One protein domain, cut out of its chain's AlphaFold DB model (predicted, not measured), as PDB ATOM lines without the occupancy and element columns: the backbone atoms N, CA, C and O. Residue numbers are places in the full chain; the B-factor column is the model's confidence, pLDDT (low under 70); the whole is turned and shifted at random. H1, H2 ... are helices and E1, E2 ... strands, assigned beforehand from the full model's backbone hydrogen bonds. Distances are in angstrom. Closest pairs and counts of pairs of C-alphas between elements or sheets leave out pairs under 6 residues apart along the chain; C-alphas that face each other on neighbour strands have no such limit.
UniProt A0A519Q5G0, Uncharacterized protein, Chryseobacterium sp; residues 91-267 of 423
ATOM      1  N   VAL A  91      33.137  53.136 -20.921       84.25
ATOM      2  CA  VAL A  91      32.429  52.399 -21.979       84.25
ATOM      3  C   VAL A  91      32.363  50.907 -21.675       84.25
ATOM      4  O   VAL A  91      31.286  50.329 -21.817       84.25
ATOM      5  N   LEU A  92      33.458  50.268 -21.269       85.38
ATOM      6  CA  LEU A  92      33.462  48.834 -20.963       85.38
ATOM      7  C   LEU A  92      32.606  48.482 -19.746       85.38
ATOM      8  O   LEU A  92      31.885  47.483 -19.778       85.38
ATOM      9  N   GLU A  93      32.686  49.285 -18.687       86.75
ATOM     10  CA  GLU A  93      31.977  49.033 -17.431       86.75
ATOM     11  C   GLU A  93      30.458  49.228 -17.574       86.75
ATOM     12  O   GLU A  93      29.686  48.480 -16.966       86.75
ATOM     13  N   ASP A  94      30.022  50.167 -18.422       88.69
ATOM     14  CA  ASP A  94      28.603  50.476 -18.624       88.69
ATOM     15  C   ASP A  94      27.963  49.780 -19.833       88.69
ATOM     16  O   ASP A  94      26.730  49.788 -19.961       88.69
ATOM     17  N   THR A  95      28.756  49.200 -20.742       91.25
ATOM     18  CA  THR A  95      28.220  48.526 -21.932       91.25
ATOM     19  C   THR A  95      27.701  47.136 -21.595       91.25
ATOM     20  O   THR A  95      28.424  46.234 -21.173       91.25
ATOM     21  N   VAL A  96      26.420  46.950 -21.885       93.88
ATOM     22  CA  VAL A  96      25.697  45.696 -21.739       93.88
ATOM     23  C   VAL A  96      25.223  45.243 -23.110       93.88
ATOM     24  O   VAL A  96      24.571  45.997 -23.841       93.88
ATOM     25  N   LEU A  97      25.529  43.999 -23.459       94.38
ATOM     26  CA  LEU A  97      24.895  43.335 -24.581       94.38
ATOM     27  C   LEU A  97      23.541  42.791 -24.128       94.38
ATOM     28  O   LEU A  97      23.444  42.048 -23.155       94.38
ATOM     29  N   VAL A  98      22.495  43.175 -24.840       95.81
ATOM     30  CA  VAL A  98      21.131  42.718 -24.614       95.81
ATOM     31  C   VAL A  98      20.801  41.664 -25.650       95.81
ATOM     32  O   VAL A  98      20.978  41.908 -26.841       95.81
ATOM     33  N   VAL A  99      20.268  40.534 -25.198       96.06
ATOM     34  CA  VAL A  99      19.702  39.480 -26.040       96.06
ATOM     35  C   VAL A  99      18.226  39.371 -25.684       96.06
ATOM     36  O   VAL A  99      17.875  39.112 -24.530       96.06
ATOM     37  N   ILE A 100      17.352  39.604 -26.658       96.69
ATOM     38  CA  ILE A 100      15.904  39.573 -26.466       96.69
ATOM     39  C   ILE A 100      15.249  38.667 -27.519       96.69
ATOM     40  O   ILE A 100      15.477  38.856 -28.714       96.69
ATOM     41  N   PRO A 101      14.435  37.679 -27.119       96.00
ATOM     42  CA  PRO A 101      13.736  36.813 -28.055       96.00
ATOM     43  C   PRO A 101      12.583  37.575 -28.712       96.00
ATOM     44  O   PRO A 101      11.933  38.416 -28.092       96.00
ATOM     45  N   ILE A 102      12.302  37.275 -29.971       95.12
ATOM     46  CA  ILE A 102      11.173  37.806 -30.727       95.12
ATOM     47  C   ILE A 102      10.316  36.605 -31.141       95.12
ATOM     48  O   ILE A 102      10.583  35.964 -32.161       95.12
ATOM     49  N   PRO A 103       9.293  36.254 -30.346       93.31
ATOM     50  CA  PRO A 103       8.445  35.112 -30.645       93.31
ATOM     51  C   PRO A 103       7.712  35.324 -31.969       93.31
ATOM     52  O   PRO A 103       7.234  36.421 -32.265       93.31
ATOM     53  N   ARG A 104       7.554  34.247 -32.744       92.56
ATOM     54  CA  ARG A 104       6.809  34.250 -34.017       92.56
ATOM     55  C   ARG A 104       7.349  35.241 -35.058       92.56
ATOM     56  O   ARG A 104       6.608  35.662 -35.938       92.56
ATOM     57  N   LEU A 105       8.615  35.622 -34.956       94.25
ATOM     58  CA  LEU A 105       9.383  36.118 -36.087       94.25
ATOM     59  C   LEU A 105      10.224  34.948 -36.599       94.25
ATOM     60  O   LEU A 105      10.782  34.201 -35.795       94.25
ATOM     61  N   LYS A 106      10.248  34.749 -37.912       94.38
ATOM     62  CA  LYS A 106      11.035  33.720 -38.588       94.38
ATOM     63  C   LYS A 106      11.855  34.370 -39.685       94.38
ATOM     64  O   LYS A 106      11.337  35.204 -40.423       94.38
ATOM     65  N   LEU A 107      13.107  33.955 -39.769       92.50
ATOM     66  CA  LEU A 107      14.101  34.449 -40.709       92.50
ATOM     67  C   LEU A 107      14.836  33.248 -41.295       92.50
ATOM     68  O   LEU A 107      15.010  32.254 -40.587       92.50
ATOM     69  N   ASP A 108      15.287  33.357 -42.539       89.94
ATOM     70  CA  ASP A 108      16.168  32.343 -43.130       89.94
ATOM     71  C   ASP A 108      17.629  32.563 -42.725       89.94
ATOM     72  O   ASP A 108      18.339  31.614 -42.382       89.94
ATOM     73  N   GLU A 109      18.056  33.827 -42.703       88.19
ATOM     74  CA  GLU A 109      19.443  34.228 -42.479       88.19
ATOM     75  C   GLU A 109      19.560  35.296 -41.375       88.19
ATOM     76  O   GLU A 109      18.595  36.022 -41.096       88.19
ATOM     77  N   PRO A 110      20.724  35.394 -40.703       89.69
ATOM     78  CA  PRO A 110      21.036  36.508 -39.820       89.69
ATOM     79  C   PRO A 110      21.012  37.847 -40.546       89.69
ATOM     80  O   PRO A 110      21.499  37.987 -41.662       89.69
ATOM     81  N   PHE A 111      20.528  38.863 -39.843       87.19
ATOM     82  CA  PHE A 111      20.573  40.244 -40.296       87.19
ATOM     83  C   PHE A 111      21.444  41.052 -39.352       87.19
ATOM     84  O   PHE A 111      21.098  41.258 -38.186       87.19
ATOM     85  N   LEU A 112      22.590  41.496 -39.860       85.69
ATOM     86  CA  LEU A 112      23.634  42.134 -39.070       85.69
ATOM     87  C   LEU A 112      23.698  43.631 -39.381       85.69
ATOM     88  O   LEU A 112      23.726  44.039 -40.539       85.69
ATOM     89  N   SER A 113      23.770  44.460 -38.342       83.94
ATOM     90  CA  SER A 113      24.066  45.889 -38.467       83.94
ATOM     91  C   SER A 113      25.027  46.335 -37.365       83.94
ATOM     92  O   SER A 113      25.355  45.600 -36.436       83.94
ATOM     93  N   LYS A 114      25.491  47.585 -37.407       80.25
ATOM     94  CA  LYS A 114      26.404  48.092 -36.365       80.25
ATOM     95  C   LYS A 114      25.760  48.144 -34.970       80.25
ATOM     96  O   LYS A 114      26.466  48.044 -33.961       80.25
ATOM     97  N   LYS A 115      24.435  48.339 -34.901       83.38
ATOM     98  CA  LYS A 115      23.709  48.573 -33.639       83.38
ATOM     99  C   LYS A 115      22.806  47.412 -33.226       83.38
ATOM    100  O   LYS A 115      22.723  47.136 -32.032       83.38
ATOM    101  N   ASN A 116      22.147  46.773 -34.188       87.88
ATOM    102  CA  ASN A 116      21.101  45.777 -33.971       87.88
ATOM    103  C   ASN A 116      21.353  44.560 -34.868       87.88
ATOM    104  O   ASN A 116      21.404  44.713 -36.086       87.88
ATOM    105  N   ASN A 117      21.461  43.374 -34.285       89.88
ATOM    106  CA  ASN A 117      21.631  42.124 -35.020       89.88
ATOM    107  C   ASN A 117      20.447  41.216 -34.724       89.88
ATOM    108  O   ASN A 117      20.157  40.989 -33.553       89.88
ATOM    109  N   ILE A 118      19.768  40.703 -35.745       92.31
ATOM    110  CA  ILE A 118      18.729  39.694 -35.561       92.31
ATOM    111  C   ILE A 118      19.232  38.348 -36.065       92.31
ATOM    112  O   ILE A 118      19.667  38.231 -37.205       92.31
ATOM    113  N   TYR A 119      19.111  37.329 -35.225       93.25
ATOM    114  CA  TYR A 119      19.474  35.957 -35.536       93.25
ATOM    115  C   TYR A 119      18.223  35.088 -35.668       93.25
ATOM    116  O   TYR A 119      17.318  35.203 -34.833       93.25
ATOM    117  N   PRO A 120      18.145  34.199 -36.672       94.25
ATOM    118  CA  PRO A 120      17.102  33.189 -36.732       94.25
ATOM    119  C   PRO A 120      17.146  32.261 -35.513       94.25
ATOM    120  O   PRO A 120      18.144  32.180 -34.791       94.25
ATOM    121  N   ALA A 121      16.053  31.530 -35.299       94.31
ATOM    122  CA  ALA A 121      16.021  30.484 -34.283       94.31
ATOM    123  C   ALA A 121      17.178  29.489 -34.492       94.31
ATOM    124  O   ALA A 121      17.475  29.093 -35.617       94.31
ATOM    125  N   GLY A 122      17.836  29.110 -33.401       91.62
ATOM    126  CA  GLY A 122      18.948  28.163 -33.376       91.62
ATOM    127  C   GLY A 122      20.320  28.750 -33.718       91.62
ATOM    128  O   GLY A 122      21.315  28.076 -33.480       91.62
ATOM    129  N   TYR A 123      20.407  29.983 -34.229       90.62
ATOM    130  CA  TYR A 123      21.702  30.589 -34.575       90.62
ATOM    131  C   TYR A 123      22.454  31.104 -33.352       90.62
ATOM    132  O   TYR A 123      23.666  30.945 -33.247       90.62
ATOM    133  N   PHE A 124      21.743  31.761 -32.437       85.44
ATOM    134  CA  PHE A 124      22.364  32.400 -31.287       85.44
ATOM    135  C   PHE A 124      22.426  31.433 -30.104       85.44
ATOM    136  O   PHE A 124      21.398  31.106 -29.505       85.44
ATOM    137  N   ASN A 125      23.631  30.966 -29.780       85.19
ATOM    138  CA  ASN A 125      23.840  29.994 -28.720       85.19
ATOM    139  C   ASN A 125      23.835  30.664 -27.338       85.19
ATOM    140  O   ASN A 125      24.742  31.417 -26.984       85.19
ATOM    141  N   THR A 126      22.814  30.376 -26.533       83.88
ATOM    142  CA  THR A 126      22.722  30.897 -25.166       83.88
ATOM    143  C   THR A 126      23.679  30.222 -24.185       83.88
ATOM    144  O   THR A 126      23.963  30.812 -23.144       83.88
ATOM    145  N   ASP A 127      24.240  29.057 -24.524       83.75
ATOM    146  CA  ASP A 127      25.192  28.337 -23.664       83.75
ATOM    147  C   ASP A 127      26.552  29.041 -23.577       83.75
ATOM    148  O   ASP A 127      27.314  28.826 -22.634       83.75
ATOM    149  N   ASP A 128      26.851  29.926 -24.533       82.81
ATOM    150  CA  ASP A 128      28.063  30.743 -24.503       82.81
ATOM    151  C   ASP A 128      27.993  31.864 -23.455       82.81
ATOM    152  O   ASP A 128      29.019  32.462 -23.123       82.81
ATOM    153  N   PHE A 129      26.812  32.112 -22.875       85.19
ATOM    154  CA  PHE A 129      26.633  33.046 -21.773       85.19
ATOM    155  C   PHE A 129      26.779  32.334 -20.431       85.19
ATOM    156  O   PHE A 129      25.942  31.524 -20.033       85.19
ATOM    157  N   GLU A 130      27.780  32.734 -19.648       88.56
ATOM    158  CA  GLU A 130      27.834  32.352 -18.238       88.56
ATOM    159  C   GLU A 130      26.732  33.089 -17.461       88.56
ATOM    160  O   GLU A 130      26.874  34.255 -17.078       88.56
ATOM    161  N   LEU A 131      25.592  32.418 -17.283       93.06
ATOM    162  CA  LEU A 131      24.427  32.964 -16.594       93.06
ATOM    163  C   LEU A 131      24.544  32.805 -15.078       93.06
ATOM    164  O   LEU A 131      24.701  31.700 -14.548       93.06
ATOM    165  N   TYR A 132      24.382  33.922 -14.380       94.06
ATOM    166  CA  TYR A 132      24.415  34.015 -12.930       94.06
ATOM    167  C   TYR A 132      23.076  34.505 -12.375       94.06
ATOM    168  O   TYR A 132      22.351  35.280 -12.997       94.06
ATOM    169  N   ASN A 133      22.774  34.051 -11.165       92.12
ATOM    170  CA  ASN A 133      21.765  34.635 -10.294       92.12
ATOM    171  C   ASN A 133      22.301  35.947  -9.681       92.12
ATOM    172  O   ASN A 133      23.514  36.171  -9.597       92.12
ATOM    173  N   PHE A 134      21.408  36.794  -9.165       91.69
ATOM    174  CA  PHE A 134      21.764  38.037  -8.472       91.69
ATOM    175  C   PHE A 134      22.581  37.783  -7.198       91.69
ATOM    176  O   PHE A 134      23.342  38.648  -6.769       91.69
ATOM    177  N   ASN A 135      22.457  36.600  -6.595       88.50
ATOM    178  CA  ASN A 135      23.289  36.168  -5.468       88.50
ATOM    179  C   ASN A 135      24.710  35.692  -5.861       88.50
ATOM    180  O   ASN A 135      25.482  35.317  -4.981       88.50
ATOM    181  N   GLY A 136      25.050  35.676  -7.154       89.44
ATOM    182  CA  GLY A 136      26.363  35.274  -7.673       89.44
ATOM    183  C   GLY A 136      26.554  33.774  -7.928       89.44
ATOM    184  O   GLY A 136      27.620  33.381  -8.394       89.44
ATOM    185  N   THR A 137      25.553  32.931  -7.657       90.50
ATOM    186  CA  THR A 137      25.569  31.502  -8.039       90.50
ATOM    187  C   THR A 137      25.245  31.322  -9.523       90.50
ATOM    188  O   THR A 137      24.647  32.214 -10.128       90.50
ATOM    189  N   LYS A 138      25.617  30.186 -10.130       90.06
ATOM    190  CA  LYS A 138      25.214  29.900 -11.515       90.06
ATOM    191  C   LYS A 138      23.698  29.730 -11.595       90.06
ATOM    192  O   LYS A 138      23.084  29.155 -10.700       90.06
ATOM    193  N   PHE A 139      23.102  30.200 -12.688       86.69
ATOM    194  CA  PHE A 139      21.651  30.171 -12.885       86.69
ATOM    195  C   PHE A 139      21.070  28.746 -12.813       86.69
ATOM    196  O   PHE A 139      20.006  28.545 -12.231       86.69
ATOM    197  N   ALA A 140      21.802  27.755 -13.337       81.38
ATOM    198  CA  ALA A 140      21.410  26.344 -13.338       81.38
ATOM    199  C   ALA A 140      21.430  25.678 -11.947       81.38
ATOM    200  O   ALA A 140      20.745  24.678 -11.744       81.38
ATOM    201  N   ASP A 141      22.154  26.240 -10.976       79.19
ATOM    202  CA  ASP A 141      22.351  25.642  -9.647       79.19
ATOM    203  C   ASP A 141      21.184  25.951  -8.684       79.19
ATOM    204  O   ASP A 141      21.368  26.090  -7.472       79.19
ATOM    205  N   TYR A 142      19.960  26.086  -9.208       70.31
ATOM    206  CA  TYR A 142      18.775  26.355  -8.398       70.31
ATOM    207  C   TYR A 142      18.539  25.229  -7.383       70.31
ATOM    208  O   TYR A 142      18.395  24.060  -7.741       70.31
ATOM    209  N   SER A 143      18.431  25.591  -6.103       70.06
ATOM    210  CA  SER A 143      17.920  24.689  -5.073       70.06
ATOM    211  C   SER A 143      16.977  25.415  -4.121       70.06
ATOM    212  O   SER A 143      17.169  26.590  -3.799       70.06
ATOM    213  N   GLU A 144      15.959  24.697  -3.641       67.62
ATOM    214  CA  GLU A 144      14.927  25.220  -2.731       67.62
ATOM    215  C   GLU A 144      15.498  25.741  -1.397       67.62
ATOM    216  O   GLU A 144      14.844  26.511  -0.700       67.62
ATOM    217  N   ASN A 145      16.740  25.370  -1.059       70.75
ATOM    218  CA  ASN A 145      17.415  25.735   0.189       70.75
ATOM    219  C   ASN A 145      18.323  26.976   0.076       70.75
ATOM    220  O   ASN A 145      19.057  27.285   1.018       70.75
ATOM    221  N   ILE A 146      18.315  27.687  -1.057       75.25
ATOM    222  CA  ILE A 146      19.124  28.900  -1.237       75.25
ATOM    223  C   ILE A 146      18.475  30.076  -0.501       75.25
ATOM    224  O   ILE A 146      17.316  30.417  -0.725       75.25
ATOM    225  N   SER A 147      19.255  30.737   0.358       76.12
ATOM    226  CA  SER A 147      18.888  32.039   0.914       76.12
ATOM    227  C   SER A 147      19.047  33.112  -0.162       76.12
ATOM    228  O   SER A 147      20.146  33.318  -0.686       76.12
ATOM    229  N   TRP A 148      17.953  33.791  -0.500       78.12
ATOM    230  CA  TRP A 148      17.951  34.818  -1.537       78.12
ATOM    231  C   TRP A 148      18.187  36.203  -0.929       78.12
ATOM    232  O   TRP A 148      17.426  36.620  -0.053       78.12
ATOM    233  N   PRO A 149      19.197  36.957  -1.400       77.12
ATOM    234  CA  PRO A 149      19.469  38.298  -0.894       77.12
ATOM    235  C   PRO A 149      18.392  39.305  -1.323       77.12
ATOM    236  O   PRO A 149      18.227  40.347  -0.692       77.12
ATOM    237  N   ASN A 150      17.657  39.014  -2.402       84.75
ATOM    238  CA  ASN A 150      16.588  39.853  -2.926       84.75
ATOM    239  C   ASN A 150      15.521  39.014  -3.658       84.75
ATOM    240  O   ASN A 150      15.676  37.815  -3.878       84.75
ATOM    241  N   LEU A 151      14.424  39.667  -4.050       90.50
ATOM    242  CA  LEU A 151      13.311  39.029  -4.765       90.50
ATOM    243  C   LEU A 151      13.603  38.733  -6.246       90.50
ATOM    244  O   LEU A 151      12.770  38.109  -6.896       90.50
ATOM    245  N   ASN A 152      14.729  39.184  -6.811       92.50
ATOM    246  CA  ASN A 152      14.956  39.073  -8.251       92.50
ATOM    247  C   ASN A 152      15.109  37.628  -8.712       92.50
ATOM    248  O   ASN A 152      14.515  37.267  -9.727       92.50
ATOM    249  N   ASP A 153      15.858  36.825  -7.959       91.50
ATOM    250  CA  ASP A 153      16.100  35.425  -8.294       91.50
ATOM    251  C   ASP A 153      14.826  34.572  -8.153       91.50
ATOM    252  O   ASP A 153      14.449  33.937  -9.139       91.50
ATOM    253  N   PRO A 154      14.072  34.604  -7.027       90.81
ATOM    254  CA  PRO A 154      12.786  33.906  -6.946       90.81
ATOM    255  C   PRO A 154      11.821  34.271  -8.079       90.81
ATOM    256  O   PRO A 154      11.164  33.394  -8.637       90.81
ATOM    257  N   LEU A 155      11.756  35.558  -8.446       91.94
ATOM    258  CA  LEU A 155      10.916  36.023  -9.550       91.94
ATOM    259  C   LEU A 155      11.396  35.509 -10.909       91.94
ATOM    260  O   LEU A 155      10.562  35.260 -11.767       91.94
ATOM    261  N   ASN A 156      12.702  35.341 -11.120       92.62
ATOM    262  CA  ASN A 156      13.212  34.738 -12.349       92.62
ATOM    263  C   ASN A 156      12.804  33.264 -12.451       92.62
ATOM    264  O   ASN A 156      12.269  32.850 -13.481       92.62
ATOM    265  N   HIS A 157      12.996  32.504 -11.370       90.62
ATOM    266  CA  HIS A 157      12.756  31.058 -11.333       90.62
ATOM    267  C   HIS A 157      11.269  30.690 -11.413       90.62
ATOM    268  O   HIS A 157      10.914  29.752 -12.124       90.62
ATOM    269  N   ILE A 158      10.373  31.452 -10.771       91.56
ATOM    270  CA  ILE A 158       8.928  31.147 -10.783       91.56
ATOM    271  C   ILE A 158       8.291  31.257 -12.178       91.56
ATOM    272  O   ILE A 158       7.251  30.651 -12.423       91.56
ATOM    273  N   THR A 159       8.905  32.005 -13.104       92.69
ATOM    274  CA  THR A 159       8.415  32.083 -14.493       92.69
ATOM    275  C   THR A 159       8.604  30.781 -15.269       92.69
ATOM    276  O   THR A 159       7.929  30.575 -16.274       92.69
ATOM    277  N   GLY A 160       9.527  29.918 -14.829       92.81
ATOM    278  CA  GLY A 160       9.893  28.690 -15.532       92.81
ATOM    279  C   GLY A 160      10.631  28.905 -16.857       92.81
ATOM    280  O   GLY A 160      10.867  27.921 -17.551       92.81
ATOM    281  N   ILE A 161      10.987  30.148 -17.204       93.81
ATOM    282  CA  ILE A 161      11.742  30.472 -18.419       93.81
ATOM    283  C   ILE A 161      13.191  30.043 -18.244       93.81
ATOM    284  O   ILE A 161      13.827  30.374 -17.235       93.81
ATOM    285  N   LYS A 162      13.713  29.353 -19.252       92.50
ATOM    286  CA  LYS A 162      15.073  28.832 -19.283       92.50
ATOM    287  C   LYS A 162      15.864  29.381 -20.476       92.50
ATOM    288  O   LYS A 162      15.265  29.834 -21.453       92.50
ATOM    289  N   PRO A 163      17.206  29.334 -20.436       90.69
ATOM    290  CA  PRO A 163      18.043  29.803 -21.542       90.69
ATOM    291  C   PRO A 163      17.771  29.079 -22.866       90.69
ATOM    292  O   PRO A 163      17.914  29.679 -23.931       90.69
ATOM    293  N   GLU A 164      17.335  27.819 -22.822       91.62
ATOM    294  CA  GLU A 164      17.027  27.019 -24.011       91.62
ATOM    295  C   GLU A 164      15.753  27.501 -24.728       91.62
ATOM    296  O   GLU A 164      15.585  27.267 -25.925       91.62
ATOM    297  N   ASP A 165      14.868  28.240 -24.042       93.31
ATOM    298  CA  ASP A 165      13.667  28.815 -24.666       93.31
ATOM    299  C   ASP A 165      14.031  29.831 -25.764       93.31
ATOM    300  O   ASP A 165      13.280  30.008 -26.725       93.31
ATOM    301  N   TYR A 166      15.208  30.460 -25.663       93.56
ATOM    302  CA  TYR A 166      15.723  31.413 -26.648       93.56
ATOM    303  C   TYR A 166      16.167  30.721 -27.936       93.56
ATOM    304  O   TYR A 166      16.027  31.298 -29.012       93.56
ATOM    305  N   GLN A 167      16.663  29.482 -27.848       90.62
ATOM    306  CA  GLN A 167      17.184  28.743 -29.001       90.62
ATOM    307  C   GLN A 167      16.086  28.454 -30.032       90.62
ATOM    308  O   GLN A 167      16.361  28.333 -31.219       90.62
ATOM    309  N   ASN A 168      14.824  28.400 -29.607       91.31
ATOM    310  CA  ASN A 168      13.687  28.129 -30.486       91.31
ATOM    311  C   ASN A 168      13.042  29.397 -31.065       91.31
ATOM    312  O   ASN A 168      11.983  29.318 -31.694       91.31
ATOM    313  N   MET A 169      13.635  30.571 -30.843       94.75
ATOM    314  CA  MET A 169      13.078  31.852 -31.267       94.75
ATOM    315  C   MET A 169      14.117  32.676 -32.012       94.75
ATOM    316  O   MET A 169      15.311  32.607 -31.737       94.75
ATOM    317  N   THR A 170      13.649  33.514 -32.932       95.50
ATOM    318  CA  THR A 170      14.474  34.602 -33.448       95.50
ATOM    319  C   THR A 170      14.909  35.496 -32.288       95.50
ATOM    320  O   THR A 170      14.097  35.818 -31.424       95.50
ATOM    321  N   THR A 171      16.173  35.907 -32.252       95.62
ATOM    322  CA  THR A 171      16.711  36.763 -31.187       95.62
ATOM    323  C   THR A 171      17.232  38.068 -31.764       95.62
ATOM    324  O   THR A 171      17.908  38.084 -32.786       95.62
ATOM    325  N   LEU A 172      16.914  39.184 -31.111       94.88
ATOM    326  CA  LEU A 172      17.547  40.469 -31.367       94.88
ATOM    327  C   LEU A 172      18.653  40.690 -30.338       94.88
ATOM    328  O   LEU A 172      18.453  40.531 -29.133       94.88
ATOM    329  N   VAL A 173      19.805  41.121 -30.830       93.44
ATOM    330  CA  VAL A 173      21.007  41.382 -30.057       93.44
ATOM    331  C   VAL A 173      21.473  42.806 -30.321       93.44
ATOM    332  O   VAL A 173      21.715  43.196 -31.462       93.44
ATOM    333  N   PHE A 174      21.605  43.606 -29.267       92.44
ATOM    334  CA  PHE A 174      22.022  45.003 -29.379       92.44
ATOM    335  C   PHE A 174      22.746  45.476 -28.123       92.44
ATOM    336  O   PHE A 174      22.674  44.857 -27.066       92.44
ATOM    337  N   LYS A 175      23.464  46.594 -28.234       91.25
ATOM    338  CA  LYS A 175      24.232  47.171 -27.124       91.25
ATOM    339  C   LYS A 175      23.452  48.290 -26.443       91.25
ATOM    340  O   LYS A 175      22.813  49.117 -27.103       91.25
ATOM    341  N   LEU A 176      23.550  48.352 -25.121       91.69
ATOM    342  CA  LEU A 176      23.063  49.451 -24.296       91.69
ATOM    343  C   LEU A 176      24.151  49.924 -23.348       91.69
ATOM    344  O   LEU A 176      24.841  49.107 -22.753       91.69
ATOM    345  N   ARG A 177      24.230  51.239 -23.136       90.44
ATOM    346  CA  ARG A 177      24.869  51.774 -21.934       90.44
ATOM    347  C   ARG A 177      23.832  51.792 -20.824       90.44
ATOM    348  O   ARG A 177      22.778  52.410 -20.991       90.44
ATOM    349  N   LEU A 178      24.086  51.057 -19.748       89.06
ATOM    350  CA  LEU A 178      23.170  50.937 -18.619       89.06
ATOM    351  C   LEU A 178      23.813  51.480 -17.346       89.06
ATOM    352  O   LEU A 178      23.642  52.649 -17.018       89.06
ATOM    353  N   CYS A 179      24.471  50.607 -16.601       89.00
ATOM    354  CA  CYS A 179      25.218  50.910 -15.395       89.00
ATOM    355  C   CYS A 179      26.241  49.802 -15.180       89.00
ATOM    356  O   CYS A 179      26.079  48.706 -15.725       89.00
ATOM    357  N   THR A 180      27.174  50.044 -14.267       92.81
ATOM    358  CA  THR A 180      28.096  49.018 -13.788       92.81
ATOM    359  C   THR A 180      27.375  47.761 -13.293       92.81
ATOM    360  O   THR A 180      26.242  47.809 -12.787       92.81
ATOM    361  N   HIS A 181      28.053  46.615 -13.408       94.75
ATOM    362  CA  HIS A 181      27.552  45.324 -12.926       94.75
ATOM    363  C   HIS A 181      27.191  45.366 -11.434       94.75
ATOM    364  O   HIS A 181      26.115  44.914 -11.044       94.75
ATOM    365  N   GLU A 182      28.024  45.999 -10.606       93.19
ATOM    366  CA  GLU A 182      27.766  46.164  -9.170       93.19
ATOM    367  C   GLU A 182      26.468  46.934  -8.903       93.19
ATOM    368  O   GLU A 182      25.615  46.499  -8.121       93.19
ATOM    369  N   SER A 183      26.274  48.048  -9.618       93.38
ATOM    370  CA  SER A 183      25.060  48.856  -9.515       93.38
ATOM    371  C   SER A 183      23.828  48.084  -9.968       93.38
ATOM    372  O   SER A 183      22.751  48.282  -9.410       93.38
ATOM    373  N   PHE A 184      23.959  47.208 -10.969       94.88
ATOM    374  CA  PHE A 184      22.877  46.350 -11.442       94.88
ATOM    375  C   PHE A 184      22.458  45.316 -10.390       94.88
ATOM    376  O   PHE A 184      21.264  45.189 -10.115       94.88
ATOM    377  N   ILE A 185      23.415  44.626  -9.762       94.12
ATOM    378  CA  ILE A 185      23.138  43.610  -8.734       94.12
ATOM    379  C   ILE A 185      22.468  44.219  -7.497       94.12
ATOM    380  O   ILE A 185      21.605  43.590  -6.881       94.12
ATOM    381  N   ALA A 186      22.802  45.470  -7.170       93.56
ATOM    382  CA  ALA A 186      22.190  46.208  -6.071       93.56
ATOM    383  C   ALA A 186      20.728  46.639  -6.335       93.56
ATOM    384  O   ALA A 186      20.057  47.119  -5.418       93.56
ATOM    385  N   ARG A 187      20.206  46.493  -7.565       94.00
ATOM    386  CA  ARG A 187      18.852  46.951  -7.915       94.00
ATOM    387  C   ARG A 187      17.762  46.094  -7.282       94.00
ATOM    388  O   ARG A 187      17.751  44.864  -7.362       94.00
ATOM    389  N   GLY A 188      16.746  46.770  -6.754       93.75
ATOM    390  CA  GLY A 188      15.511  46.132  -6.310       93.75
ATOM    391  C   GLY A 188      14.639  45.658  -7.479       93.75
ATOM    392  O   GLY A 188      14.761  46.135  -8.610       93.75
ATOM    393  N   HIS A 189      13.686  44.767  -7.195       93.56
ATOM    394  CA  HIS A 189      12.824  44.164  -8.220       93.56
ATOM    395  C   HIS A 189      12.082  45.185  -9.089       93.56
ATOM    396  O   HIS A 189      12.009  45.002 -10.298       93.56
ATOM    397  N   GLN A 190      11.592  46.293  -8.521       94.56
ATOM    398  CA  GLN A 190      10.891  47.319  -9.295       94.56
ATOM    399  C   GLN A 190      11.812  48.023 -10.303       94.56
ATOM    400  O   GLN A 190      11.394  48.334 -11.419       94.56
ATOM    401  N   GLN A 191      13.073  48.255  -9.930       95.25
ATOM    402  CA  GLN A 191      14.073  48.862 -10.811       95.25
ATOM    403  C   GLN A 191      14.457  47.906 -11.945       95.25
ATOM    404  O   GLN A 191      14.605  48.347 -13.082       95.25
ATOM    405  N   ILE A 192      14.554  46.605 -11.657       95.50
ATOM    406  CA  ILE A 192      14.775  45.557 -12.662       95.50
ATOM    407  C   ILE A 192      13.580  45.432 -13.617       95.50
ATOM    408  O   ILE A 192      13.764  45.385 -14.830       95.50
ATOM    409  N   THR A 193      12.350  45.469 -13.104       95.44
ATOM    410  CA  THR A 193      11.131  45.470 -13.928       95.44
ATOM    411  C   THR A 193      11.075  46.684 -14.857       95.44
ATOM    412  O   THR A 193      10.752  46.549 -16.036       95.44
ATOM    413  N   ASN A 194      11.417  47.874 -14.355       95.12
ATOM    414  CA  ASN A 194      11.471  49.081 -15.179       95.12
ATOM    415  C   ASN A 194      12.593  49.011 -16.228       95.12
ATOM    416  O   ASN A 194      12.379  49.438 -17.357       95.12
ATOM    417  N   LEU A 195      13.752  48.437 -15.883       95.19
ATOM    418  CA  LEU A 195      14.839  48.202 -16.834       95.19
ATOM    419  C   LEU A 195      14.395  47.291 -17.984       95.19
ATOM    420  O   LEU A 195      14.620  47.630 -19.144       95.19
ATOM    421  N   LEU A 196      13.725  46.176 -17.678       95.81
ATOM    422  CA  LEU A 196      13.195  45.276 -18.702       95.81
ATOM    423  C   LEU A 196      12.193  45.991 -19.616       95.81
ATOM    424  O   LEU A 196      12.247  45.818 -20.830       95.81
ATOM    425  N   ARG A 197      11.323  46.846 -19.060       94.81
ATOM    426  CA  ARG A 197      10.394  47.655 -19.863       94.81
ATOM    427  C   ARG A 197      11.138  48.576 -20.831       94.81
ATOM    428  O   ARG A 197      10.811  48.582 -22.008       94.81
ATOM    429  N   THR A 198      12.179  49.270 -20.372       92.94
ATOM    430  CA  THR A 198      13.019  50.113 -21.241       92.94
ATOM    431  C   THR A 198      13.667  49.310 -22.373       92.94
ATOM    432  O   THR A 198      13.722  49.774 -23.511       92.94
ATOM    433  N   VAL A 199      14.148  48.099 -22.077       94.38
ATOM    434  CA  VAL A 199      14.737  47.186 -23.070       94.38
ATOM    435  C   VAL A 199      13.705  46.766 -24.127       94.38
ATOM    436  O   VAL A 199      13.985  46.843 -25.328       94.38
ATOM    437  N   VAL A 200      12.502  46.376 -23.699       93.88
ATOM    438  CA  VAL A 200      11.399  46.007 -24.601       93.88
ATOM    439  C   VAL A 200      10.946  47.204 -25.438       93.88
ATOM    440  O   VAL A 200      10.837  47.084 -26.656       93.88
ATOM    441  N   ASP A 201      10.771  48.380 -24.832       89.56
ATOM    442  CA  ASP A 201      10.340  49.599 -25.526       89.56
ATOM    443  C   ASP A 201      11.328  50.031 -26.614       89.56
ATOM    444  O   ASP A 201      10.914  50.427 -27.706       89.56
ATOM    445  N   LYS A 202      12.636  49.904 -26.361       89.19
ATOM    446  CA  LYS A 202      13.656  50.179 -27.381       89.19
ATOM    447  C   LYS A 202      13.576  49.199 -28.553       89.19
ATOM    448  O   LYS A 202      13.803  49.592 -29.694       89.19
ATOM    449  N   THR A 203      13.217  47.950 -28.274       91.19
ATOM    450  CA  THR A 203      13.044  46.914 -29.298       91.19
ATOM    451  C   THR A 203      11.754  47.101 -30.098       91.19
ATOM    452  O   THR A 203      11.712  46.800 -31.290       91.19
ATOM    453  N   ASN A 204      10.703  47.645 -29.477       90.75
ATOM    454  CA  ASN A 204       9.413  47.847 -30.131       90.75
ATOM    455  C   ASN A 204       9.508  48.748 -31.362       90.75
ATOM    456  O   ASN A 204       8.877  48.427 -32.357       90.75
ATOM    457  N   LEU A 205      10.339  49.798 -31.356       89.38
ATOM    458  CA  LEU A 205      10.487  50.669 -32.530       89.38
ATOM    459  C   LEU A 205      10.913  49.885 -33.785       89.38
ATOM    460  O   LEU A 205      10.416  50.138 -34.883       89.38
ATOM    461  N   LEU A 206      11.820  48.922 -33.615       90.00
ATOM    462  CA  LEU A 206      12.267  48.049 -34.693       90.00
ATOM    463  C   LEU A 206      11.118  47.175 -35.205       90.00
ATOM    464  O   LEU A 206      10.867  47.113 -36.406       90.00
ATOM    465  N   LEU A 207      10.377  46.543 -34.291       91.19
ATOM    466  CA  LEU A 207       9.222  45.729 -34.665       91.19
ATOM    467  C   LEU A 207       8.079  46.552 -35.260       91.19
ATOM    468  O   LEU A 207       7.374  46.046 -36.127       91.19
ATOM    469  N   ASP A 208       7.888  47.796 -34.831       93.75
ATOM    470  CA  ASP A 208       6.855  48.679 -35.363       93.75
ATOM    471  C   ASP A 208       7.096  48.961 -36.844       93.75
ATOM    472  O   ASP A 208       6.173  48.935 -37.660       93.75
ATOM    473  N   HIS A 209       8.358  49.172 -37.214       91.62
ATOM    474  CA  HIS A 209       8.730  49.335 -38.610       91.62
ATOM    475  C   HIS A 209       8.634  48.013 -39.387       91.62
ATOM    476  O   HIS A 209       8.164  48.045 -40.522       91.62
ATOM    477  N   LEU A 210       8.961  46.854 -38.794       91.12
ATOM    478  CA  LEU A 210       8.774  45.550 -39.458       91.12
ATOM    479  C   LEU A 210       7.291  45.303 -39.753       91.12
ATOM    480  O   LEU A 210       6.920  45.003 -40.885       91.12
ATOM    481  N   LYS A 211       6.428  45.519 -38.757       92.81
ATOM    482  CA  LYS A 211       4.974  45.401 -38.905       92.81
ATOM    483  C   LYS A 211       4.428  46.385 -39.934       92.81
ATOM    484  O   LYS A 211       3.516  46.052 -40.679       92.81
ATOM    485  N   TYR A 212       4.992  47.588 -40.010       93.62
ATOM    486  CA  TYR A 212       4.646  48.548 -41.053       93.62
ATOM    487  C   TYR A 212       4.965  48.058 -42.473       93.62
ATOM    488  O   TYR A 212       4.167  48.291 -43.380       93.62
ATOM    489  N   GLN A 213       6.110  47.399 -42.666       90.56
ATOM    490  CA  GLN A 213       6.526  46.898 -43.979       90.56
ATOM    491  C   GLN A 213       5.744  45.651 -44.399       90.56
ATOM    492  O   GLN A 213       5.334  45.548 -45.553       90.56
ATOM    493  N   TYR A 214       5.535  44.718 -43.468       91.19
ATOM    494  CA  TYR A 214       5.107  43.361 -43.808       91.19
ATOM    495  C   TYR A 214       3.672  43.013 -43.402       91.19
ATOM    496  O   TYR A 214       3.111  42.051 -43.922       91.19
ATOM    497  N   ASN A 215       3.036  43.776 -42.508       92.19
ATOM    498  CA  ASN A 215       1.675  43.491 -42.059       92.19
ATOM    499  C   ASN A 215       0.661  44.511 -42.589       92.19
ATOM    500  O   ASN A 215       0.976  45.648 -42.931       92.19
ATOM    501  N   ASN A 216      -0.605  44.092 -42.622       91.94
ATOM    502  CA  ASN A 216      -1.730  44.935 -43.003       91.94
ATOM    503  C   ASN A 216      -2.891  44.770 -42.014       91.94
ATOM    504  O   ASN A 216      -2.914  43.856 -41.194       91.94
ATOM    505  N   TYR A 217      -3.889  45.647 -42.103       94.62
ATOM    506  CA  TYR A 217      -4.974  45.709 -41.118       94.62
ATOM    507  C   TYR A 217      -5.950  44.520 -41.122       94.62
ATOM    508  O   TYR A 217      -6.749  44.416 -40.189       94.62
ATOM    509  N   ASN A 218      -5.899  43.634 -42.122       90.56
ATOM    510  CA  ASN A 218      -6.828  42.504 -42.244       90.56
ATOM    511  C   ASN A 218      -6.272  41.183 -41.716       90.56
ATOM    512  O   ASN A 218      -7.060  40.283 -41.444       90.56
ATOM    513  N   LEU A 219      -4.949  41.044 -41.594       85.56
ATOM    514  CA  LEU A 219      -4.317  39.759 -41.306       85.56
ATOM    515  C   LEU A 219      -3.490  39.842 -40.023       85.56
ATOM    516  O   LEU A 219      -2.349  40.297 -40.034       85.56
ATOM    517  N   ILE A 220      -4.092  39.403 -38.915       85.62
ATOM    518  CA  ILE A 220      -3.419  39.329 -37.611       85.62
ATOM    519  C   ILE A 220      -2.493  38.108 -37.502       85.62
ATOM    520  O   ILE A 220      -1.597  38.088 -36.660       85.62
ATOM    521  N   ASP A 221      -2.690  37.102 -38.360       86.81
ATOM    522  CA  ASP A 221      -1.987  35.820 -38.265       86.81
ATOM    523  C   ASP A 221      -0.481  35.932 -38.511       86.81
ATOM    524  O   ASP A 221       0.294  35.157 -37.947       86.81
ATOM    525  N   ASP A 222      -0.073  36.942 -39.277       88.88
ATOM    526  CA  ASP A 222       1.319  37.165 -39.661       88.88
ATOM    527  C   ASP A 222       2.020  38.173 -38.737       88.88
ATOM    528  O   ASP A 222       3.093  38.679 -39.055       88.88
ATOM    529  N   VAL A 223       1.413  38.537 -37.602       91.12
ATOM    530  CA  VAL A 223       1.969  39.551 -36.697       91.12
ATOM    531  C   VAL A 223       2.991  38.896 -35.759       91.12
ATOM    532  O   VAL A 223       2.639  37.975 -35.008       91.12
ATOM    533  N   PRO A 224       4.254  39.371 -35.730       92.25
ATOM    534  CA  PRO A 224       5.238  38.838 -34.800       92.25
ATOM    535  C   PRO A 224       4.798  39.146 -33.364       92.25
ATOM    536  O   PRO A 224       4.112  40.136 -33.090       92.25
ATOM    537  N   GLY A 225       5.153  38.275 -32.425       89.94
ATOM    538  CA  GLY A 225       4.859  38.515 -31.018       89.94
ATOM    539  C   GLY A 225       5.705  39.654 -30.438       89.94
ATOM    540  O   GLY A 225       6.608  40.192 -31.081       89.94
ATOM    541  N   ARG A 226       5.375  40.064 -29.209       90.31
ATOM    542  CA  ARG A 226       6.077  41.173 -28.550       90.31
ATOM    543  C   ARG A 226       7.508  40.776 -28.182       90.31
ATOM    544  O   ARG A 226       7.714  39.626 -27.789       90.31
ATOM    545  N   PRO A 227       8.475  41.708 -28.238       92.94
ATOM    546  CA  PRO A 227       9.842  41.424 -27.836       92.94
ATOM    547  C   PRO A 227       9.898  40.934 -26.390       92.94
ATOM    548  O   PRO A 227       9.237  41.473 -25.503       92.94
ATOM    549  N   GLY A 228      10.700  39.907 -26.158       94.44
ATOM    550  CA  GLY A 228      10.925  39.299 -24.857       94.44
ATOM    551  C   GLY A 228       9.822  38.355 -24.401       94.44
ATOM    552  O   GLY A 228       9.992  37.708 -23.377       94.44
ATOM    553  N   LEU A 229       8.687  38.268 -25.096       93.75
ATOM    554  CA  LEU A 229       7.533  37.538 -24.583       93.75
ATOM    555  C   LEU A 229       7.724  36.014 -24.688       93.75
ATOM    556  O   LEU A 229       7.703  35.451 -25.779       93.75
ATOM    557  N   ILE A 230       7.837  35.343 -23.544       93.00
ATOM    558  CA  ILE A 230       7.882  33.884 -23.397       93.00
ATOM    559  C   ILE A 230       6.841  33.486 -22.343       93.00
ATOM    560  O   ILE A 230       6.860  33.989 -21.223       93.00
ATOM    561  N   ASN A 231       5.911  32.587 -22.683       86.75
ATOM    562  CA  ASN A 231       4.917  32.036 -21.744       86.75
ATOM    563  C   ASN A 231       4.156  33.097 -20.909       86.75
ATOM    564  O   ASN A 231       3.838  32.873 -19.745       86.75
ATOM    565  N   SER A 232       3.820  34.244 -21.512       89.50
ATOM    566  CA  SER A 232       3.164  35.414 -20.878       89.50
ATOM    567  C   SER A 232       4.038  36.300 -19.979       89.50
ATOM    568  O   SER A 232       3.537  37.281 -19.427       89.50
ATOM    569  N   PHE A 233       5.332  36.014 -19.858       93.81
ATOM    570  CA  PHE A 233       6.302  36.885 -19.197       93.81
ATOM    571  C   PHE A 233       7.232  37.511 -20.230       93.81
ATOM    572  O   PHE A 233       7.465  36.946 -21.291       93.81
ATOM    573  N   SER A 234       7.786  38.675 -19.923       95.31
ATOM    574  CA  SER A 234       8.870  39.253 -20.710       95.31
ATOM    575  C   SER A 234      10.210  38.792 -20.150       95.31
ATOM    576  O   SER A 234      10.380  38.713 -18.931       95.31
ATOM    577  N   SER A 235      11.153  38.524 -21.043       96.12
ATOM    578  CA  SER A 235      12.480  38.014 -20.743       96.12
ATOM    579  C   SER A 235      13.543  38.696 -21.603       96.12
ATOM    580  O   SER A 235      13.304  38.995 -22.774       96.12
ATOM    581  N   CYS A 236      14.711  38.947 -21.020       97.12
ATOM    582  CA  CYS A 236      15.939  39.221 -21.762       97.12
ATOM    583  C   CYS A 236      17.157  38.657 -21.014       97.12
ATOM    584  O   CYS A 236      17.108  38.449 -19.796       97.12
ATOM    585  N   ILE A 237      18.257  38.459 -21.739       96.69
ATOM    586  CA  ILE A 237      19.584  38.219 -21.167       96.69
ATOM    587  C   ILE A 237      20.392  39.512 -21.289       96.69
ATOM    588  O   ILE A 237      20.447  40.133 -22.353       96.69
ATOM    589  N   LEU A 238      21.010  39.920 -20.185       96.69
ATOM    590  CA  LEU A 238      21.937  41.042 -20.103       96.69
ATOM    591  C   LEU A 238      23.342  40.513 -19.852       96.69
ATOM    592  O   LEU A 238      23.586  39.911 -18.809       96.69
ATOM    593  N   HIS A 239      24.261  40.771 -20.768       95.25
ATOM    594  CA  HIS A 239      25.657  40.378 -20.660       95.25
ATOM    595  C   HIS A 239      26.546  41.609 -20.462       95.25
ATOM    596  O   HIS A 239      26.599  42.503 -21.309       95.25
ATOM    597  N   PHE A 240      27.207  41.671 -19.309       94.12
ATOM    598  CA  PHE A 240      28.064  42.776 -18.892       94.12
ATOM    599  C   PHE A 240      29.490  42.533 -19.381       94.12
ATOM    600  O   PHE A 240      30.209  41.720 -18.799       94.12
ATOM    601  N   VAL A 241      29.892  43.272 -20.418       90.31
ATOM    602  CA  VAL A 241      31.155  43.052 -21.140       90.31
ATOM    603  C   VAL A 241      32.368  43.249 -20.226       90.31
ATOM    604  O   VAL A 241      33.295  42.448 -20.250       90.31
ATOM    605  N   GLY A 242      32.358  44.273 -19.364       87.56
ATOM    606  CA  GLY A 242      33.491  44.570 -18.481       87.56
ATOM    607  C   GLY A 242      33.801  43.499 -17.424       87.56
ATOM    608  O   GLY A 242      34.913  43.466 -16.906       87.56
ATOM    609  N   VAL A 243      32.845  42.622 -17.097       91.12
ATOM    610  CA  VAL A 243      33.027  41.564 -16.081       91.12
ATOM    611  C   VAL A 243      32.839  40.150 -16.629       91.12
ATOM    612  O   VAL A 243      32.966  39.205 -15.852       91.12
ATOM    613  N   ASN A 244      32.509  40.006 -17.918       89.88
ATOM    614  CA  ASN A 244      32.114  38.751 -18.559       89.88
ATOM    615  C   ASN A 244      31.095  37.958 -17.717       89.88
ATOM    616  O   ASN A 244      31.333  36.835 -17.275       89.88
ATOM    617  N   ARG A 245      29.957  38.589 -17.396       92.62
ATOM    618  CA  ARG A 245      28.869  37.931 -16.653       92.62
ATOM    619  C   ARG A 245      27.517  38.259 -17.231       92.62
ATOM    620  O   ARG A 245      27.239  39.409 -17.571       92.62
ATOM    621  N   SER A 246      26.647  37.260 -17.226       95.38
ATOM    622  CA  SER A 246      25.325  37.363 -17.826       95.38
ATOM    623  C   SER A 246      24.227  37.133 -16.801       95.38
ATOM    624  O   SER A 246      24.373  36.329 -15.885       95.38
ATOM    625  N   HIS A 247      23.115  37.845 -16.951       95.81
ATOM    626  CA  HIS A 247      21.956  37.779 -16.063       95.81
ATOM    627  C   HIS A 247      20.692  37.683 -16.902       95.81
ATOM    628  O   HIS A 247      20.462  38.525 -17.769       95.81
ATOM    629  N   MET A 248      19.856  36.687 -16.626       95.44
ATOM    630  CA  MET A 248      18.523  36.606 -17.218       95.44
ATOM    631  C   MET A 248      17.520  37.352 -16.334       95.44
ATOM    632  O   MET A 248      17.553  37.243 -15.107       95.44
ATOM    633  N   ILE A 249      16.624  38.124 -16.944       95.75
ATOM    634  CA  ILE A 249      15.583  38.875 -16.238       95.75
ATOM    635  C   ILE A 249      14.229  38.453 -16.777       95.75
ATOM    636  O   ILE A 249      13.946  38.714 -17.938       95.75
ATOM    637  N   ASN A 250      13.366  37.905 -15.917       95.62
ATOM    638  CA  ASN A 250      12.022  37.463 -16.295       95.62
ATOM    639  C   ASN A 250      10.960  38.189 -15.465       95.62
ATOM    640  O   ASN A 250      10.924  38.045 -14.241       95.62
ATOM    641  N   ARG A 251      10.083  38.990 -16.079       94.88
ATOM    642  CA  ARG A 251       9.021  39.719 -15.357       94.88
ATOM    643  C   ARG A 251       7.737  39.785 -16.167       94.88
ATOM    644  O   ARG A 251       7.758  39.891 -17.388       94.88
ATOM    645  N   GLN A 252       6.605  39.834 -15.476       91.94
ATOM    646  CA  GLN A 252       5.342  40.202 -16.105       91.94
ATOM    647  C   GLN A 252       5.265  41.731 -16.215       91.94
ATOM    648  O   GLN A 252       4.938  42.416 -15.247       91.94
ATOM    649  N   ILE A 253       5.609  42.275 -17.383       90.56
ATOM    650  CA  ILE A 253       5.398  43.700 -17.702       90.56
ATOM    651  C   ILE A 253       4.244  43.917 -18.680       90.56
ATOM    652  O   ILE A 253       3.719  45.027 -18.748       90.56
ATOM    653  N   GLU A 254       3.834  42.862 -19.385       78.38
ATOM    654  CA  GLU A 254       2.734  42.875 -20.341       78.38
ATOM    655  C   GLU A 254       1.447  42.349 -19.701       78.38
ATOM    656  O   GLU A 254       1.421  41.282 -19.088       78.38
ATOM    657  N   GLY A 255       0.359  43.108 -19.853       69.50
ATOM    658  CA  GLY A 255      -0.969  42.712 -19.370       69.50
ATOM    659  C   GLY A 255      -1.803  41.946 -20.401       69.50
ATOM    660  O   GLY A 255      -2.818  41.354 -20.045       69.50
ATOM    661  N   LYS A 256      -1.405  41.975 -21.679       70.94
ATOM    662  CA  LYS A 256      -2.110  41.321 -22.787       70.94
ATOM    663  C   LYS A 256      -1.115  40.577 -23.670       70.94
ATOM    664  O   LYS A 256      -0.096  41.135 -24.062       70.94
ATOM    665  N   VAL A 257      -1.452  39.337 -24.005       71.00
ATOM    666  CA  VAL A 257      -0.669  38.470 -24.887       71.00
ATOM    667  C   VAL A 257      -1.509  38.195 -26.128       71.00
ATOM    668  O   VAL A 257      -2.613  37.665 -26.026       71.00
ATOM    669  N   ILE A 258      -0.993  38.564 -27.300       67.81
ATOM    670  CA  ILE A 258      -1.615  38.211 -28.579       67.81
ATOM    671  C   ILE A 258      -1.145  36.802 -28.927       67.81
ATOM    672  O   ILE A 258      -0.000  36.620 -29.330       67.81
ATOM    673  N   ASN A 259      -2.017  35.810 -28.743       63.50
ATOM    674  CA  ASN A 259      -1.690  34.391 -28.935       63.50
ATOM    675  C   ASN A 259      -2.123  33.817 -30.296       63.50
ATOM    676  O   ASN A 259      -1.859  32.651 -30.568       63.50
ATOM    677  N   SER A 260      -2.791  34.589 -31.155       66.81
ATOM    678  CA  SER A 260      -3.275  34.111 -32.459       66.81
ATOM    679  C   SER A 260      -2.255  34.343 -33.574       66.81
ATOM    680  O   SER A 260      -1.617  35.397 -33.591       66.81
ATOM    681  N   GLY A 261      -2.122  33.383 -34.493       80.12
ATOM    682  CA  GLY A 261      -1.317  33.512 -35.712       80.12
ATOM    683  C   GLY A 261      -0.084  32.612 -35.793       80.12
ATOM    684  O   GLY A 261       0.409  32.109 -34.781       80.12
ATOM    685  N   ILE A 262       0.420  32.433 -37.017       86.94
ATOM    686  CA  ILE A 262       1.638  31.667 -37.333       86.94
ATOM    687  C   ILE A 262       2.919  32.506 -37.226       86.94
ATOM    688  O   ILE A 262       4.009  31.936 -37.116       86.94
ATOM    689  N   GLY A 263       2.783  33.835 -37.204       90.81
ATOM    690  CA  GLY A 263       3.893  34.774 -37.122       90.81
ATOM    691  C   GLY A 263       4.347  35.339 -38.457       90.81
ATOM    692  O   GLY A 263       3.874  34.949 -39.519       90.81
ATOM    693  N   LEU A 264       5.310  36.249 -38.377       92.19
ATOM    694  CA  LEU A 264       5.921  36.886 -39.531       92.19
ATOM    695  C   LEU A 264       7.104  36.058 -40.026       92.19
ATOM    696  O   LEU A 264       8.005  35.744 -39.248       92.19
ATOM    697  N   TYR A 265       7.119  35.752 -41.318       92.81
ATOM    698  CA  TYR A 265       8.273  35.188 -42.009       92.81
ATOM    699  C   TYR A 265       8.881  36.246 -42.928       92.81
ATOM    700  O   TYR A 265       8.145  36.909 -43.659       92.81
ATOM    701  N   ILE A 266      10.202  36.411 -42.862       89.69
ATOM    702  CA  ILE A 266      10.943  37.369 -43.682       89.69
ATOM    703  C   ILE A 266      12.124  36.656 -44.333       89.69
ATOM    704  O   ILE A 266      12.966  36.083 -43.643       89.69
ATOM    705  N   ASP A 267      12.173  36.734 -45.655       85.00
ATOM    706  CA  ASP A 267      13.218  36.172 -46.508       85.00
ATOM    707  C   ASP A 267      14.356  37.173 -46.783       85.00
ATOM    708  O   ASP A 267      15.483  36.762 -47.042       85.00
TER     709      ASP A 267
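AT A GLANCE: This is residues 91 to 267 of the 423 residues of an uncharacterized protein of Chryseobacterium sp (UniProt A0A519Q5G0). A strongly twisted sheet of five strands, E3 E4 E1 E5 E6, has the long helix H5 packed on one face, while the short helix H2 packs on its edge strand E6 from the opposite face. At one end of the domain a small second sheet pairs E2 with E7, and long links with no named element loop round the outside. The printed part has 177 residues with five named helices and seven named strands, in the order H1 E1 E2 E3 H2 H3 E4 H4 H5 E5 E6 E7; the large sheet is antiparallel and the small one parallel. The class is mixed, helices and strands, with under half of the residues, 87 of 177, in named elements. The whole is compact, with a radius of gyration of the C-alphas of 16.2 A, and only just elongated, spanning 51 by 34 by 26 A.

HOW THE PARTS SIT: The large sheet runs, strand beside strand, E3, residues 116 to 119, E4, residues 170 to 177, E1, residues 95 to 102, E5, residues 233 to 240, and E6, residues 245 to 251. From edge to edge the strands' lines turn by 81 degrees. E3 and E4 are antiparallel at 155 degrees, with N 117 and O 173 at 2.8 A, within hydrogen-bond range. E4 and E1, at 156 degrees, have N 98 and O 174 within range at 2.8 A, and E1 and E5, at 150 degrees, have N 99 and O 237 at 2.9 A. E5 and E6 form a hairpin at 164 degrees, with N 247 and O 238 at 2.8 A. H5, residues 189 to 214, is on the sheet; its closest C-alphas to E6 are Thr 193 and Arg 251, 6.3 A, and to E5 Leu 196 and Cys 236, 7.3 A. H2, residues 152 to 158, is on the opposite face at a height over the sheet of 6.0 A, only just over E6 with 3 of its 7 C-alphas; its closest pair there is Asn 156 and Asn 250, 4.9 A. H1, residues 91 to 94, H3, residues 163 to 166, and H4, residues 181 to 185, only graze the sheet. E4, H4, H5 and E5 make a split strand-helix-strand unit, two strands running the same way with E1 between them, and its crossover is right-handed. E2, residues 105 to 107, and E7, residues 264 to 266, are parallel at 19 degrees, with N 106 and O 264 at 2.8 A. Every O i to N i+4 pair is within hydrogen-bond range in H2 and H4, and 20 of 22 are in H5; H1 and H3 are too short for such a pair.

IN THESE COORDINATES: H1 begins at C-alpha 91, (32.429, 52.399, -21.979). E1 measures 22.0 A from first to last C-alpha, and E2 follows it after a break of 2 residues at 99 degrees. E4 measures 23.1 A, E5 22.5 A and E6 20.0 A. H5 measures 36.4 A, from (12.824, 44.164, -8.220) to (5.107, 43.361, -43.808), with a kink of 32 degrees near residue 204. E7 ends at C-alpha 266, (10.943, 37.369, -43.682).

THE WHOLE: The C-alphas farthest apart, those of Asn 145 and Asn 218, are 51.7 A apart. The printed part has no cut. The long links are E3 to H2, H5 to E5 and E6 to E7, with 32, 18 and 12 residues. The mean pLDDT of the printed part is 89.7; residue 144, residue 255 and residues 258 to 260 are under 70.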